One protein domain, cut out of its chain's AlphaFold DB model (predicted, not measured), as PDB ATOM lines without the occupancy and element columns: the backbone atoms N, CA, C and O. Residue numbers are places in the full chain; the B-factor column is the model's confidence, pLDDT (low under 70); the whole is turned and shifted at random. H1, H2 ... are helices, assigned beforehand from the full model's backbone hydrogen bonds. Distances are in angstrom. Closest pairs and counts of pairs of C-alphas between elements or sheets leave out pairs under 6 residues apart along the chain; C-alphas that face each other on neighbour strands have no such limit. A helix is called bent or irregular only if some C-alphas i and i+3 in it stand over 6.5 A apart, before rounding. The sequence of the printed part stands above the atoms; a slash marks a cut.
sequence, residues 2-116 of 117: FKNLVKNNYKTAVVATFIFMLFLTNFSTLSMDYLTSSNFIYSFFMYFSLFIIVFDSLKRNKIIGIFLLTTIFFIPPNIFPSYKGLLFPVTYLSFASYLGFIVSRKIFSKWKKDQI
ATOM      1  N   PHE A   2      16.950 -25.742   4.274       74.19
ATOM      2  CA  PHE A   2      17.247 -24.463   3.624       74.19
ATOM      3  C   PHE A   2      16.020 -23.803   2.977       74.19
ATOM      4  O   PHE A   2      15.763 -22.638   3.238       74.19
ATOM      5  N   LYS A   3      15.165 -24.566   2.275       77.62
ATOM      6  CA  LYS A   3      13.889 -24.051   1.736       77.62
ATOM      7  C   LYS A   3      12.999 -23.370   2.791       77.62
ATOM      8  O   LYS A   3      12.454 -22.306   2.529       77.62
ATOM      9  N   ASN A   4      12.875 -23.952   3.988       79.94
ATOM     10  CA  ASN A   4      12.053 -23.381   5.066       79.94
ATOM     11  C   ASN A   4      12.745 -22.183   5.725       79.94
ATOM     12  O   ASN A   4      12.085 -21.213   6.078       79.94
ATOM     13  N   LEU A   5      14.071 -22.244   5.854       81.94
ATOM     14  CA  LEU A   5      14.899 -21.158   6.370       81.94
ATOM     15  C   LEU A   5      14.796 -19.908   5.478       81.94
ATOM     16  O   LEU A   5      14.584 -18.818   6.000       81.94
ATOM     17  N   VAL A   6      14.813 -20.071   4.151       80.31
ATOM     18  CA  VAL A   6      14.566 -18.980   3.192       80.31
ATOM     19  C   VAL A   6      13.109 -18.514   3.271       80.31
ATOM     20  O   VAL A   6      12.853 -17.341   3.535       80.31
ATOM     21  N   LYS A   7      12.134 -19.425   3.129       85.25
ATOM     22  CA  LYS A   7      10.696 -19.087   3.106       85.25
ATOM     23  C   LYS A   7      10.238 -18.296   4.339       85.25
ATOM     24  O   LYS A   7       9.390 -17.419   4.216       85.25
ATOM     25  N   ASN A   8      10.796 -18.577   5.514       87.44
ATOM     26  CA  ASN A   8      10.362 -17.944   6.762       87.44
ATOM     27  C   ASN A   8      11.027 -16.589   7.039       87.44
ATOM     28  O   ASN A   8      10.584 -15.880   7.946       87.44
ATOM     29  N   ASN A   9      12.103 -16.249   6.323       90.00
ATOM     30  CA  ASN A   9      12.925 -15.074   6.621       90.00
ATOM     31  C   ASN A   9      13.153 -14.156   5.412       90.00
ATOM     32  O   ASN A   9      13.662 -13.056   5.601       90.00
ATOM     33  N   TYR A  10      12.760 -14.557   4.194       91.50
ATOM     34  CA  TYR A  10      13.096 -13.816   2.972       91.50
ATOM     35  C   TYR A  10      12.624 -12.358   2.997       91.50
ATOM     36  O   TYR A  10      13.411 -11.484   2.665       91.50
ATOM     37  N   LYS A  11      11.388 -12.067   3.436       92.94
ATOM     38  CA  LYS A  11      10.858 -10.688   3.447       92.94
ATOM     39  C   LYS A  11      11.733  -9.766   4.294       92.94
ATOM     40  O   LYS A  11      12.166  -8.718   3.829       92.94
ATOM     41  N   THR A  12      12.026 -10.186   5.523       93.88
ATOM     42  CA  THR A  12      12.857  -9.422   6.459       93.88
ATOM     43  C   THR A  12      14.303  -9.333   5.970       93.88
ATOM     44  O   THR A  12      14.914  -8.276   6.076       93.88
ATOM     45  N   ALA A  13      14.833 -10.408   5.377       95.31
ATOM     46  CA  ALA A  13      16.175 -10.430   4.801       95.31
ATOM     47  C   ALA A  13      16.327  -9.481   3.608       95.31
ATOM     48  O   ALA A  13      17.333  -8.782   3.539       95.31
ATOM     49  N   VAL A  14      15.335  -9.399   2.714       95.88
ATOM     50  CA  VAL A  14      15.336  -8.430   1.605       95.88
ATOM     51  C   VAL A  14      15.430  -7.011   2.160       95.88
ATOM     52  O   VAL A  14      16.334  -6.271   1.784       95.88
ATOM     53  N   VAL A  15      14.547  -6.650   3.097       95.50
ATOM     54  CA  VAL A  15      14.523  -5.302   3.691       95.50
ATOM     55  C   VAL A  15      15.847  -4.974   4.381       95.50
ATOM     56  O   VAL A  15      16.425  -3.923   4.122       95.50
ATOM     57  N   ALA A  16      16.367  -5.884   5.208       96.06
ATOM     58  CA  ALA A  16      17.638  -5.683   5.900       96.06
ATOM     59  C   ALA A  16      18.815  -5.533   4.927       96.06
ATOM     60  O   ALA A  16      19.670  -4.681   5.139       96.06
ATOM     61  N   THR A  17      18.829  -6.310   3.842       96.19
ATOM     62  CA  THR A  17      19.868  -6.226   2.809       96.19
ATOM     63  C   THR A  17      19.849  -4.870   2.124       96.19
ATOM     64  O   THR A  17      20.894  -4.241   2.011       96.19
ATOM     65  N   PHE A  18      18.669  -4.389   1.722       91.69
ATOM     66  CA  PHE A  18      18.535  -3.063   1.123       91.69
ATOM     67  C   PHE A  18      18.994  -1.960   2.078       91.69
ATOM     68  O   PHE A  18      19.813  -1.135   1.687       91.69
ATOM     69  N   ILE A  19      18.531  -1.972   3.333       92.44
ATOM     70  CA  ILE A  19      18.943  -0.983   4.343       92.44
ATOM     71  C   ILE A  19      20.459  -1.022   4.551       92.44
ATOM     72  O   ILE A  19      21.106   0.021   4.577       92.44
ATOM     73  N   PHE A  20      21.034  -2.217   4.679       93.25
ATOM     74  CA  PHE A  20      22.462  -2.381   4.910       93.25
ATOM     75  C   PHE A  20      23.293  -1.914   3.714       93.25
ATOM     76  O   PHE A  20      24.270  -1.200   3.892       93.25
ATOM     77  N   MET A  21      22.894  -2.255   2.489       90.88
ATOM     78  CA  MET A  21      23.588  -1.778   1.295       90.88
ATOM     79  C   MET A  21      23.489  -0.260   1.144       90.88
ATOM     80  O   MET A  21      24.503   0.371   0.875       90.88
ATOM     81  N   LEU A  22      22.320   0.337   1.397       87.38
ATOM     82  CA  LEU A  22      22.171   1.796   1.423       87.38
ATOM     83  C   LEU A  22      23.059   2.446   2.488       87.38
ATOM     84  O   LEU A  22      23.621   3.501   2.237       87.38
ATOM     85  N   PHE A  23      23.217   1.812   3.651       87.25
ATOM     86  CA  PHE A  23      24.142   2.272   4.686       87.25
ATOM     87  C   PHE A  23      25.611   2.221   4.232       87.25
ATOM     88  O   PHE A  23      26.397   3.088   4.605       87.25
ATOM     89  N   LEU A  24      25.993   1.225   3.428       85.75
ATOM     90  CA  LEU A  24      27.355   1.103   2.900       85.75
ATOM     91  C   LEU A  24      27.650   2.054   1.734       85.75
ATOM     92  O   LEU A  24      28.812   2.392   1.502       85.75
ATOM     93  N   THR A  25      26.630   2.443   0.974       81.38
ATOM     94  CA  THR A  25      26.774   3.293  -0.208       81.38
ATOM     95  C   THR A  25      26.664   4.768   0.179       81.38
ATOM     96  O   THR A  25      25.712   5.192   0.824       81.38
ATOM     97  N   ASN A  26      27.610   5.597  -0.269       72.31
ATOM     98  CA  ASN A  26      27.474   7.045  -0.123       72.31
ATOM     99  C   ASN A  26      26.312   7.546  -0.995       72.31
ATOM    100  O   ASN A  26      26.252   7.216  -2.181       72.31
ATOM    101  N   PHE A  27      25.436   8.400  -0.456       66.56
ATOM    102  CA  PHE A  27      24.297   8.960  -1.202       66.56
ATOM    103  C   PHE A  27      24.705   9.661  -2.509       66.56
ATOM    104  O   PHE A  27      23.965   9.614  -3.483       66.56
ATOM    105  N   SER A  28      25.908  10.241  -2.567       63.16
ATOM    106  CA  SER A  28      26.469  10.869  -3.772       63.16
ATOM    107  C   SER A  28      26.849   9.886  -4.887       63.16
ATOM    108  O   SER A  28      27.017  10.295  -6.029       63.16
ATOM    109  N   THR A  29      26.986   8.597  -4.570       68.25
ATOM    110  CA  THR A  29      27.317   7.521  -5.525       68.25
ATOM    111  C   THR A  29      26.096   6.709  -5.957       68.25
ATOM    112  O   THR A  29      26.217   5.779  -6.752       68.25
ATOM    113  N   LEU A  30      24.915   7.050  -5.432       75.88
ATOM    114  CA  LEU A  30      23.678   6.335  -5.705       75.88
ATOM    115  C   LEU A  30      23.138   6.739  -7.088       75.88
ATOM    116  O   LEU A  30      22.469   7.759  -7.235       75.88
ATOM    117  N   SER A  31      23.442   5.939  -8.109       80.12
ATOM    118  CA  SER A  31      22.929   6.104  -9.473       80.12
ATOM    119  C   SER A  31      22.175   4.858  -9.942       80.12
ATOM    120  O   SER A  31      22.339   3.765  -9.394       80.12
ATOM    121  N   MET A  32      21.356   5.008 -10.986       79.69
ATOM    122  CA  MET A  32      20.625   3.874 -11.563       79.69
ATOM    123  C   MET A  32      21.569   2.831 -12.184       79.69
ATOM    124  O   MET A  32      21.319   1.627 -12.098       79.69
ATOM    125  N   ASP A  33      22.711   3.286 -12.698       82.81
ATOM    126  CA  ASP A  33      23.779   2.429 -13.219       82.81
ATOM    127  C   ASP A  33      24.465   1.633 -12.099       82.81
ATOM    128  O   ASP A  33      24.799   0.462 -12.267       82.81
ATOM    129  N   TYR A  34      24.628   2.230 -10.913       81.88
ATOM    130  CA  TYR A  34      25.184   1.525  -9.758       81.88
ATOM    131  C   TYR A  34      24.251   0.406  -9.280       81.88
ATOM    132  O   TYR A  34      24.707  -0.716  -9.054       81.88
ATOM    133  N   LEU A  35      22.944   0.680  -9.182       81.88
ATOM    134  CA  LEU A  35      21.935  -0.287  -8.727       81.88
ATOM    135  C   LEU A  35      21.770  -1.486  -9.673       81.88
ATOM    136  O   LEU A  35      21.385  -2.569  -9.236       81.88
ATOM    137  N   THR A  36      22.067  -1.306 -10.960       83.75
ATOM    138  CA  THR A  36      22.007  -2.371 -11.976       83.75
ATOM    139  C   THR A  36      23.360  -3.038 -12.231       83.75
ATOM    140  O   THR A  36      23.438  -4.017 -12.972       83.75
ATOM    141  N   SER A  37      24.430  -2.564 -11.585       89.19
ATOM    142  CA  SER A  37      25.772  -3.119 -11.747       89.19
ATOM    143  C   SER A  37      25.892  -4.545 -11.201       89.19
ATOM    144  O   SER A  37      25.329  -4.898 -10.160       89.19
ATOM    145  N   SER A  38      26.730  -5.363 -11.846       90.56
ATOM    146  CA  SER A  38      27.038  -6.722 -11.378       90.56
ATOM    147  C   SER A  38      27.576  -6.734  -9.943       90.56
ATOM    148  O   SER A  38      27.232  -7.617  -9.160       90.56
ATOM    149  N   ASN A  39      28.365  -5.724  -9.562       87.81
ATOM    150  CA  ASN A  39      28.914  -5.596  -8.209       87.81
ATOM    151  C   ASN A  39      27.820  -5.419  -7.153       87.81
ATOM    152  O   ASN A  39      27.881  -6.048  -6.090       87.81
ATOM    153  N   PHE A  40      26.811  -4.593  -7.446       89.12
ATOM    154  CA  PHE A  40      25.655  -4.428  -6.572       89.12
ATOM    155  C   PHE A  40      24.881  -5.742  -6.447       89.12
ATOM    156  O   PHE A  40      24.606  -6.184  -5.335       89.12
ATOM    157  N   ILE A  41      24.609  -6.414  -7.569       91.00
ATOM    158  CA  ILE A  41      23.861  -7.678  -7.596       91.00
ATOM    159  C   ILE A  41      24.576  -8.771  -6.786       91.00
ATOM    160  O   ILE A  41      23.952  -9.428  -5.950       91.00
ATOM    161  N   TYR A  42      25.886  -8.956  -6.975       91.38
ATOM    162  CA  TYR A  42      26.653  -9.946  -6.209       91.38
ATOM    163  C   TYR A  42      26.669  -9.633  -4.713       91.38
ATOM    164  O   TYR A  42      26.455 -10.528  -3.889       91.38
ATOM    165  N   SER A  43      26.859  -8.362  -4.358       92.06
ATOM    166  CA  SER A  43      26.821  -7.916  -2.963       92.06
ATOM    167  C   SER A  43      25.442  -8.144  -2.346       92.06
ATOM    168  O   SER A  43      25.343  -8.639  -1.223       92.06
ATOM    169  N   PHE A  44      24.376  -7.869  -3.099       94.19
ATOM    170  CA  PHE A  44      23.006  -8.102  -2.670       94.19
ATOM    171  C   PHE A  44      22.783  -9.574  -2.326       94.19
ATOM    172  O   PHE A  44      22.353  -9.881  -1.217       94.19
ATOM    173  N   PHE A  45      23.126 -10.504  -3.222       94.75
ATOM    174  CA  PHE A  45      22.937 -11.935  -2.962       94.75
ATOM    175  C   PHE A  45      23.787 -12.454  -1.797       94.75
ATOM    176  O   PHE A  45      23.316 -13.302  -1.028       94.75
ATOM    177  N   MET A  46      25.007 -11.935  -1.632       95.00
ATOM    178  CA  MET A  46      25.864 -12.265  -0.493       95.00
ATOM    179  C   MET A  46      25.207 -11.833   0.825       95.00
ATOM    180  O   MET A  46      24.939 -12.678   1.684       95.00
ATOM    181  N   TYR A  47      24.894 -10.543   0.982       95.81
ATOM    182  CA  TYR A  47      24.302 -10.018   2.216       95.81
ATOM    183  C   TYR A  47      22.915 -10.596   2.481       95.81
ATOM    184  O   TYR A  47      22.610 -10.943   3.619       95.81
ATOM    185  N   PHE A  48      22.109 -10.800   1.441       96.56
ATOM    186  CA  PHE A  48      20.811 -11.456   1.551       96.56
ATOM    187  C   PHE A  48      20.925 -12.851   2.163       96.56
ATOM    188  O   PHE A  48      20.207 -13.177   3.111       96.56
ATOM    189  N   SER A  49      21.872 -13.658   1.680       94.69
ATOM    190  CA  SER A  49      22.115 -14.999   2.214       94.69
ATOM    191  C   SER A  49      22.533 -14.957   3.687       94.69
ATOM    192  O   SER A  49      22.025 -15.739   4.495       94.69
ATOM    193  N   LEU A  50      23.398 -14.008   4.063       96.62
ATOM    194  CA  LEU A  50      23.818 -13.809   5.452       96.62
ATOM    195  C   LEU A  50      22.639 -13.374   6.338       96.62
ATOM    196  O   LEU A  50      22.381 -13.989   7.371       96.62
ATOM    197  N   PHE A  51      21.846 -12.387   5.923       97.62
ATOM    198  CA  PHE A  51      20.700 -11.926   6.708       97.62
ATOM    199  C   PHE A  51      19.632 -13.004   6.899       97.62
ATOM    200  O   PHE A  51      19.043 -13.090   7.977       97.62
ATOM    201  N   ILE A  52      19.408 -13.880   5.913       96.44
ATOM    202  CA  ILE A  52      18.527 -15.039   6.101       96.44
ATOM    203  C   ILE A  52      19.015 -15.905   7.271       96.44
ATOM    204  O   ILE A  52      18.209 -16.310   8.117       96.44
ATOM    205  N   ILE A  53      20.314 -16.206   7.317       96.06
ATOM    206  CA  ILE A  53      20.911 -17.044   8.363       96.06
ATOM    207  C   ILE A  53      20.830 -16.339   9.722       96.06
ATOM    208  O   ILE A  53      20.429 -16.962  10.708       96.06
ATOM    209  N   VAL A  54      21.114 -15.033   9.770       97.25
ATOM    210  CA  VAL A  54      20.974 -14.215  10.984       97.25
ATOM    211  C   VAL A  54      19.546 -14.261  11.514       97.25
ATOM    212  O   VAL A  54      19.345 -14.560  12.689       97.25
ATOM    213  N   PHE A  55      18.532 -14.041  10.679       96.12
ATOM    214  CA  PHE A  55      17.147 -14.041  11.154       96.12
ATOM    215  C   PHE A  55      16.655 -15.423  11.598       96.12
ATOM    216  O   PHE A  55      15.896 -15.507  12.565       96.12
ATOM    217  N   ASP A  56      17.108 -16.513  10.967       94.38
ATOM    218  CA  ASP A  56      16.866 -17.860  11.502       94.38
ATOM    219  C   ASP A  56      17.535 -18.037  12.875       94.38
ATOM    220  O   ASP A  56      16.891 -18.509  13.815       94.38
ATOM    221  N   SER A  57      18.787 -17.602  13.021       95.06
ATOM    222  CA  SER A  57      19.527 -17.725  14.278       95.06
ATOM    223  C   SER A  57      18.927 -16.899  15.413       95.06
ATOM    224  O   SER A  57      18.738 -17.444  16.494       95.06
ATOM    225  N   LEU A  58      18.495 -15.659  15.162       95.50
ATOM    226  CA  LEU A  58      17.827 -14.803  16.148       95.50
ATOM    227  C   LEU A  58      16.551 -15.447  16.704       95.50
ATOM    228  O   LEU A  58      16.263 -15.319  17.894       95.50
ATOM    229  N   LYS A  59      15.803 -16.170  15.860       92.38
ATOM    230  CA  LYS A  59      14.596 -16.904  16.272       92.38
ATOM    231  C   LYS A  59      14.917 -18.136  17.123       92.38
ATOM    232  O   LYS A  59      14.104 -18.511  17.960       92.38
ATOM    233  N   ARG A  60      16.070 -18.782  16.915       91.31
ATOM    234  CA  ARG A  60      16.485 -19.986  17.664       91.31
ATOM    235  C   ARG A  60      17.233 -19.666  18.951       91.31
ATOM    236  O   ARG A  60      17.020 -20.327  19.960       91.31
ATOM    237  N   ASN A  61      18.151 -18.711  18.890       94.69
ATOM    238  CA  ASN A  61      18.968 -18.242  19.994       94.69
ATOM    239  C   ASN A  61      19.385 -16.792  19.720       94.69
ATOM    240  O   ASN A  61      20.230 -16.519  18.864       94.69
ATOM    241  N   LYS A  62      18.810 -15.864  20.491       95.06
ATOM    242  CA  LYS A  62      19.050 -14.425  20.335       95.06
ATOM    243  C   LYS A  62      20.535 -14.059  20.426       95.06
ATOM    244  O   LYS A  62      20.979 -13.233  19.642       95.06
ATOM    245  N   ILE A  63      21.296 -14.684  21.327       96.81
ATOM    246  CA  ILE A  63      22.716 -14.365  21.547       96.81
ATOM    247  C   ILE A  63      23.536 -14.718  20.304       96.81
ATOM    248  O   ILE A  63      24.279 -13.883  19.796       96.81
ATOM    249  N   ILE A  64      23.342 -15.929  19.767       96.56
ATOM    250  CA  ILE A  64      24.020 -16.371  18.538       96.56
ATOM    251  C   ILE A  64      23.642 -15.458  17.371       96.56
ATOM    252  O   ILE A  64      24.506 -15.071  16.590       96.56
ATOM    253  N   GLY A  65      22.368 -15.083  17.257       96.81
ATOM    254  CA  GLY A  65      21.935 -14.219  16.167       96.81
ATOM    255  C   GLY A  65      22.460 -12.792  16.245       96.81
ATOM    256  O   GLY A  65      22.830 -12.242  15.211       96.81
ATOM    257  N   ILE A  66      22.561 -12.215  17.444       97.62
ATOM    258  CA  ILE A  66      23.210 -10.912  17.643       97.62
ATOM    259  C   ILE A  66      24.687 -11.007  17.258       97.62
ATOM    260  O   ILE A  66      25.167 -10.172  16.500       97.62
ATOM    261  N   PHE A  67      25.385 -12.058  17.699       97.81
ATOM    262  CA  PHE A  67      26.782 -12.287  17.331       97.81
ATOM    263  C   PHE A  67      26.970 -12.372  15.808       97.81
ATOM    264  O   PHE A  67      27.777 -11.633  15.242       97.81
ATOM    265  N   LEU A  68      26.185 -13.208  15.119       97.88
ATOM    266  CA  LEU A  68      26.266 -13.342  13.662       97.88
ATOM    267  C   LEU A  68      25.950 -12.023  12.948       97.88
ATOM    268  O   LEU A  68      26.652 -11.666  12.003       97.88
ATOM    269  N   LEU A  69      24.951 -11.273  13.422       97.31
ATOM    270  CA  LEU A  69      24.622  -9.953  12.890       97.31
ATOM    271  C   LEU A  69      25.813  -8.992  12.991       97.31
ATOM    272  O   LEU A  69      26.147  -8.336  12.008       97.31
ATOM    273  N   THR A  70      26.486  -8.942  14.142       95.62
ATOM    274  CA  THR A  70      27.666  -8.089  14.345       95.62
ATOM    275  C   THR A  70      28.789  -8.444  13.375       95.62
ATOM    276  O   THR A  70      29.409  -7.552  12.802       95.62
ATOM    277  N   THR A  71      29.023  -9.734  13.119       95.88
ATOM    278  CA  THR A  71      30.098 -10.144  12.202       95.88
ATOM    279  C   THR A  71      29.853  -9.739  10.746       95.88
ATOM    280  O   THR A  71      30.814  -9.657   9.990       95.88
ATOM    281  N   ILE A  72      28.625  -9.417  10.318       95.75
ATOM    282  CA  ILE A  72      28.380  -8.915   8.948       95.75
ATOM    283  C   ILE A  72      29.148  -7.606   8.689       95.75
ATOM    284  O   ILE A  72      29.659  -7.404   7.588       95.75
ATOM    285  N   PHE A  73      29.317  -6.757   9.708       93.44
ATOM    286  CA  PHE A  73      30.053  -5.488   9.611       93.44
ATOM    287  C   PHE A  73      31.563  -5.664   9.378       93.44
ATOM    288  O   PHE A  73      32.249  -4.694   9.072       93.44
ATOM    289  N   PHE A  74      32.093  -6.882   9.501       93.44
ATOM    290  CA  PHE A  74      33.500  -7.182   9.238       93.44
ATOM    291  C   PHE A  74      33.814  -7.430   7.758       93.44
ATOM    292  O   PHE A  74      34.987  -7.451   7.388       93.44
ATOM    293  N   ILE A  75      32.791  -7.600   6.910       91.44
ATOM    294  CA  ILE A  75      32.972  -7.790   5.464       91.44
ATOM    295  C   ILE A  75      33.381  -6.476   4.775       91.44
ATOM    296  O   ILE A  75      34.376  -6.479   4.049       91.44
ATOM    297  N   PRO A  76      32.668  -5.346   4.965       87.12
ATOM    298  CA  PRO A  76      32.981  -4.116   4.250       87.12
ATOM    299  C   PRO A  76      34.276  -3.481   4.782       87.12
ATOM    300  O   PRO A  76      34.346  -3.125   5.962       87.12
ATOM    301  N   PRO A  77      35.288  -3.238   3.930       79.94
ATOM    302  CA  PRO A  77      36.564  -2.667   4.368       79.94
ATOM    303  C   PRO A  77      36.437  -1.221   4.870       79.94
ATOM    304  O   PRO A  77      37.309  -0.740   5.591       79.94
ATOM    305  N   ASN A  78      35.353  -0.533   4.507       82.25
ATOM    306  CA  ASN A  78      35.134   0.875   4.825       82.25
ATOM    307  C   ASN A  78      34.681   1.106   6.278       82.25
ATOM    308  O   ASN A  78      34.851   2.211   6.779       82.25
ATOM    309  N   ILE A  79      34.128   0.091   6.958       82.19
ATOM    310  CA  ILE A  79      33.628   0.233   8.339       82.19
ATOM    311  C   ILE A  79      34.782   0.246   9.346       82.19
ATOM    312  O   ILE A  79      34.770   1.031  10.291       82.19
ATOM    313  N   PHE A  80      35.798  -0.594   9.127       83.19
ATOM    314  CA  PHE A  80      36.996  -0.670   9.966       83.19
ATOM    315  C   PHE A  80      38.249  -0.382   9.123       83.19
ATOM    316  O   PHE A  80      38.956  -1.319   8.743       83.19
ATOM    317  N   PRO A  81      38.565   0.898   8.833       82.19
ATOM    318  CA  PRO A  81      39.659   1.269   7.932       82.19
ATOM    319  C   PRO A  81      41.040   0.766   8.374       82.19
ATOM    320  O   PRO A  81      41.896   0.497   7.533       82.19
ATOM    321  N   SER A  82      41.260   0.618   9.681       88.25
ATOM    322  CA  SER A  82      42.505   0.074  10.240       88.25
ATOM    323  C   SER A  82      42.654  -1.436  10.014       88.25
ATOM    324  O   SER A  82      43.762  -1.955  10.058       88.25
ATOM    325  N   TYR A  83      41.548  -2.135   9.739       82.75
ATOM    326  CA  TYR A  83      41.484  -3.583   9.533       82.75
ATOM    327  C   TYR A  83      40.859  -3.939   8.175       82.75
ATOM    328  O   TYR A  83      40.236  -4.992   8.061       82.75
ATOM    329  N   LYS A  84      40.987  -3.058   7.165       82.94
ATOM    330  CA  LYS A  84      40.360  -3.133   5.825       82.94
ATOM    331  C   LYS A  84      40.231  -4.562   5.291       82.94
ATOM    332  O   LYS A  84      41.157  -5.102   4.696       82.94
ATOM    333  N   GLY A  85      39.064  -5.166   5.500       79.12
ATOM    334  CA  GLY A  85      38.744  -6.517   5.043       79.12
ATOM    335  C   GLY A  85      39.418  -7.654   5.820       79.12
ATOM    336  O   GLY A  85      38.976  -8.782   5.707       79.12
ATOM    337  N   LEU A  86      40.407  -7.418   6.680       90.19
ATOM    338  CA  LEU A  86      41.103  -8.485   7.419       90.19
ATOM    339  C   LEU A  86      40.181  -9.298   8.338       90.19
ATOM    340  O   LEU A  86      40.491 -10.438   8.673       90.19
ATOM    341  N   LEU A  87      39.047  -8.719   8.740       91.25
ATOM    342  CA  LEU A  87      38.079  -9.347   9.636       91.25
ATOM    343  C   LEU A  87      37.019 -10.193   8.906       91.25
ATOM    344  O   LEU A  87      36.295 -10.934   9.573       91.25
ATOM    345  N   PHE A  88      36.947 -10.165   7.565       90.81
ATOM    346  CA  PHE A  88      35.977 -10.967   6.800       90.81
ATOM    347  C   PHE A  88      35.999 -12.476   7.145       90.81
ATOM    348  O   PHE A  88      34.926 -13.092   7.148       90.81
ATOM    349  N   PRO A  89      37.157 -13.115   7.456       94.44
ATOM    350  CA  PRO A  89      37.190 -14.541   7.773       94.44
ATOM    351  C   PRO A  89      36.367 -14.887   9.014       94.44
ATOM    352  O   PRO A  89      35.760 -15.956   9.066       94.44
ATOM    353  N   VAL A  90      36.290 -13.970   9.986       95.44
ATOM    354  CA  VAL A  90      35.483 -14.146  11.201       95.44
ATOM    355  C   VAL A  90      34.012 -14.324  10.832       95.44
ATOM    356  O   VAL A  90      33.350 -15.208  11.379       95.44
ATOM    357  N   THR A  91      33.510 -13.549   9.867       95.75
ATOM    358  CA  THR A  91      32.143 -13.685   9.361       95.75
ATOM    359  C   THR A  91      31.939 -15.058   8.731       95.75
ATOM    360  O   THR A  91      31.074 -15.812   9.169       95.75
ATOM    361  N   TYR A  92      32.755 -15.452   7.753       94.44
ATOM    362  CA  TYR A  92      32.527 -16.721   7.052       94.44
ATOM    363  C   TYR A  92      32.664 -17.946   7.958       94.44
ATOM    364  O   TYR A  92      31.826 -18.846   7.879       94.44
ATOM    365  N   LEU A  93      33.650 -17.960   8.859       97.06
ATOM    366  CA  LEU A  93      33.813 -19.044   9.828       97.06
ATOM    367  C   LEU A  93      32.614 -19.131  10.774       97.06
ATOM    368  O   LEU A  93      32.053 -20.209  10.942       97.06
ATOM    369  N   SER A  94      32.156 -18.002  11.318       97.31
ATOM    370  CA  SER A  94      31.005 -17.975  12.232       97.31
ATOM    371  C   SER A  94      29.732 -18.508  11.573       97.31
ATOM    372  O   SER A  94      29.005 -19.319  12.156       97.31
ATOM    373  N   PHE A  95      29.471 -18.098  10.330       97.06
ATOM    374  CA  PHE A  95      28.307 -18.554   9.575       97.06
ATOM    375  C   PHE A  95      28.411 -20.034   9.191       97.06
ATOM    376  O   PHE A  95      27.430 -20.769   9.334       97.06
ATOM    377  N   ALA A  96      29.589 -20.496   8.762       96.44
ATOM    378  CA  ALA A  96      29.830 -21.906   8.469       96.44
ATOM    379  C   ALA A  96      29.628 -22.781   9.717       96.44
ATOM    380  O   ALA A  96      28.924 -23.792   9.650       96.44
ATOM    381  N   SER A  97      30.155 -22.365  10.874       96.31
ATOM    382  CA  SER A  97      29.958 -23.053  12.153       96.31
ATOM    383  C   SER A  97      28.484 -23.128  12.543       96.31
ATOM    384  O   SER A  97      28.010 -24.190  12.949       96.31
ATOM    385  N   TYR A  98      27.727 -22.040  12.379       95.75
ATOM    386  CA  TYR A  98      26.297 -22.040  12.676       95.75
ATOM    387  C   TYR A  98      25.509 -22.978  11.748       95.75
ATOM    388  O   TYR A  98      24.681 -23.763  12.217       95.75
ATOM    389  N   LEU A  99      25.791 -22.962  10.443       94.75
ATOM    390  CA  LEU A  99      25.171 -23.894   9.500       94.75
ATOM    391  C   LEU A  99      25.499 -25.350   9.848       94.75
ATOM    392  O   LEU A  99      24.586 -26.180   9.900       94.75
ATOM    393  N   GLY A 100      26.768 -25.641  10.150       95.56
ATOM    394  CA  GLY A 100      27.213 -26.947  10.627       95.56
ATOM    395  C   GLY A 100      26.451 -27.383  11.877       95.56
ATOM    396  O   GLY A 100      25.901 -28.480  11.911       95.56
ATOM    397  N   PHE A 101      26.298 -26.492  12.858       93.69
ATOM    398  CA  PHE A 101      25.525 -26.757  14.069       93.69
ATOM    399  C   PHE A 101      24.065 -27.134  13.775       93.69
ATOM    400  O   PHE A 101      23.571 -28.128  14.318       93.69
ATOM    401  N   ILE A 102      23.360 -26.395  12.905       92.75
ATOM    402  CA  ILE A 102      21.969 -26.747  12.566       92.75
ATOM    403  C   ILE A 102      21.913 -28.112  11.868       92.75
ATOM    404  O   ILE A 102      21.046 -28.933  12.190       92.75
ATOM    405  N   VAL A 103      22.809 -28.358  10.907       93.19
ATOM    406  CA  VAL A 103      22.851 -29.621  10.157       93.19
ATOM    407  C   VAL A 103      23.097 -30.793  11.108       93.19
ATOM    408  O   VAL A 103      22.291 -31.726  11.129       93.19
ATOM    409  N   SER A 104      24.118 -30.702  11.960       93.69
ATOM    410  CA  SER A 104      24.456 -31.722  12.957       93.69
ATOM    411  C   SER A 104      23.297 -31.993  13.909       93.69
ATOM    412  O   SER A 104      22.923 -33.146  14.118       93.69
ATOM    413  N   ARG A 105      22.638 -30.944  14.418       92.00
ATOM    414  CA  ARG A 105      21.450 -31.096  15.271       92.00
ATOM    415  C   ARG A 105      20.325 -31.862  14.589       92.00
ATOM    416  O   ARG A 105      19.645 -32.661  15.231       92.00
ATOM    417  N   LYS A 106      20.088 -31.594  13.306       90.06
ATOM    418  CA  LYS A 106      19.030 -32.268  12.555       90.06
ATOM    419  C   LYS A 106      19.364 -33.742  12.329       90.06
ATOM    420  O   LYS A 106      18.485 -34.579  12.516       90.06
ATOM    421  N   ILE A 107      20.604 -34.044  11.940       93.56
ATOM    422  CA  ILE A 107      21.080 -35.421  11.745       93.56
ATOM    423  C   ILE A 107      20.953 -36.198  13.057       93.56
ATOM    424  O   ILE A 107      20.319 -37.249  13.078       93.56
ATOM    425  N   PHE A 108      21.440 -35.628  14.161       93.50
ATOM    426  CA  PHE A 108      21.347 -36.236  15.486       93.50
ATOM    427  C   PHE A 108      19.897 -36.489  15.915       93.50
ATOM    428  O   PHE A 108      19.562 -37.572  16.386       93.50
ATOM    429  N   SER A 109      19.002 -35.518  15.702       90.44
ATOM    430  CA  SER A 109      17.582 -35.692  16.020       90.44
ATOM    431  C   SER A 109      16.906 -36.771  15.178       90.44
ATOM    432  O   SER A 109      15.936 -37.355  15.658       90.44
ATOM    433  N   LYS A 110      17.344 -36.988  13.932       92.25
ATOM    434  CA  LYS A 110      16.818 -38.062  13.085       92.25
ATOM    435  C   LYS A 110      17.320 -39.412  13.593       92.25
ATOM    436  O   LYS A 110      16.498 -40.244  13.944       92.25
ATOM    437  N   TRP A 111      18.638 -39.549  13.760       93.38
ATOM    438  CA  TRP A 111      19.262 -40.755  14.304       93.38
ATOM    439  C   TRP A 111      18.621 -41.184  15.629       93.38
ATOM    440  O   TRP A 111      18.200 -42.323  15.760       93.38
ATOM    441  N   LYS A 112      18.435 -40.256  16.577       91.62
ATOM    442  CA  LYS A 112      17.801 -40.563  17.867       91.62
ATOM    443  C   LYS A 112      16.369 -41.097  17.728       91.62
ATOM    444  O   LYS A 112      15.970 -41.938  18.521       91.62
ATOM    445  N   LYS A 113      15.580 -40.599  16.768       91.31
ATOM    446  CA  LYS A 113      14.212 -41.097  16.532       91.31
ATOM    447  C   LYS A 113      14.220 -42.505  15.950       91.31
ATOM    448  O   LYS A 113      13.415 -43.320  16.374       91.31
ATOM    449  N   ASP A 114      15.159 -42.774  15.050       88.25
ATOM    450  CA  ASP A 114      15.334 -44.079  14.412       88.25
ATOM    451  C   ASP A 114      15.849 -45.156  15.397       88.25
ATOM    452  O   ASP A 114      15.863 -46.327  15.053       88.25
ATOM    453  N   GLN A 115      16.292 -44.781  16.608       80.00
ATOM    454  CA  GLN A 115      16.687 -45.710  17.685       80.00
ATOM    455  C   GLN A 115      15.559 -46.011  18.693       80.00
ATOM    456  O   GLN A 115      15.728 -46.870  19.551       80.00
ATOM    457  N   ILE A 116      14.461 -45.247  18.665       69.19
ATOM    458  CA  ILE A 116      13.332 -45.368  19.615       69.19
ATOM    459  C   ILE A 116      12.133 -46.095  18.962       69.19
ATOM    460  O   ILE A 116      11.184 -46.459  19.652       69.19
TER     461      ILE A 116
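AT A GLANCE: This is residues 2 to 116 of the 117 residues of an uncharacterized protein of Actinobacteria bacterium (UniProt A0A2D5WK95). Kinked H1 and H3 cross in the body, H4 folds back from the end of H3, and the long H5 packs on H4 near its own start; residues 103 to 116, of which 103 to 114 belong to H5, stick out as an arm. Short H2 lies in the turn between H1 and H3. The printed part has 115 residues with five named helices, H1 to H5 in order, and no named strand: all helix. It is loose, with a radius of gyration of the C-alphas of 16.6 A, and spans 62 by 31 by 23 A.

HOW THE PARTS SIT: Start at H1, residues 2 to 24, irregular with C-alphas 8 and 11 8.0 A apart and a kink of 66 degrees near residue 11. It touches H3, residues 38 to 60, at a steep tilt of 57 degrees, opposite ways; their closest C-alphas, Ala 13 and Phe 51, are 5.1 A apart. H2, residues 32 to 36, is close to H3 but not clearly touching, and apart from H1. Next, H3 and H4, residues 62 to 72, form a helical hairpin at a shallow tilt of 15 degrees; their closest C-alphas, Leu 58 and Gly 65, are 4.1 A apart. H5, residues 88 to 114, touches H4 with residues 90 to 95 alone; their closest C-alphas, Thr 71 and Thr 91, are 5.0 A apart. This second helical hairpin has a steep tilt of 36 degrees, only just past shallow. In H2, H3, H4 and H5 every O i to N i+4 pair is within hydrogen-bond range; in H1, 16 of 19 are.

IN THESE COORDINATES: Find C-alpha 2 at (17.247, -24.463, 3.624), where H1 begins, 27.5 A long. H2 is 6.4 A, H3 33.6 A and H4 15.7 A long. H5 runs 39.8 A to C-alpha 114 at (15.334, -44.079, 14.412).

THE WHOLE: The C-alphas farthest apart, of Ser 28 and Ile 116, are 62.3 A apart. The printed part has no cut. The link from H4 to H5, residues 73 to 87, is long. Confidence is under 70 at residues 27 to 29 and 116.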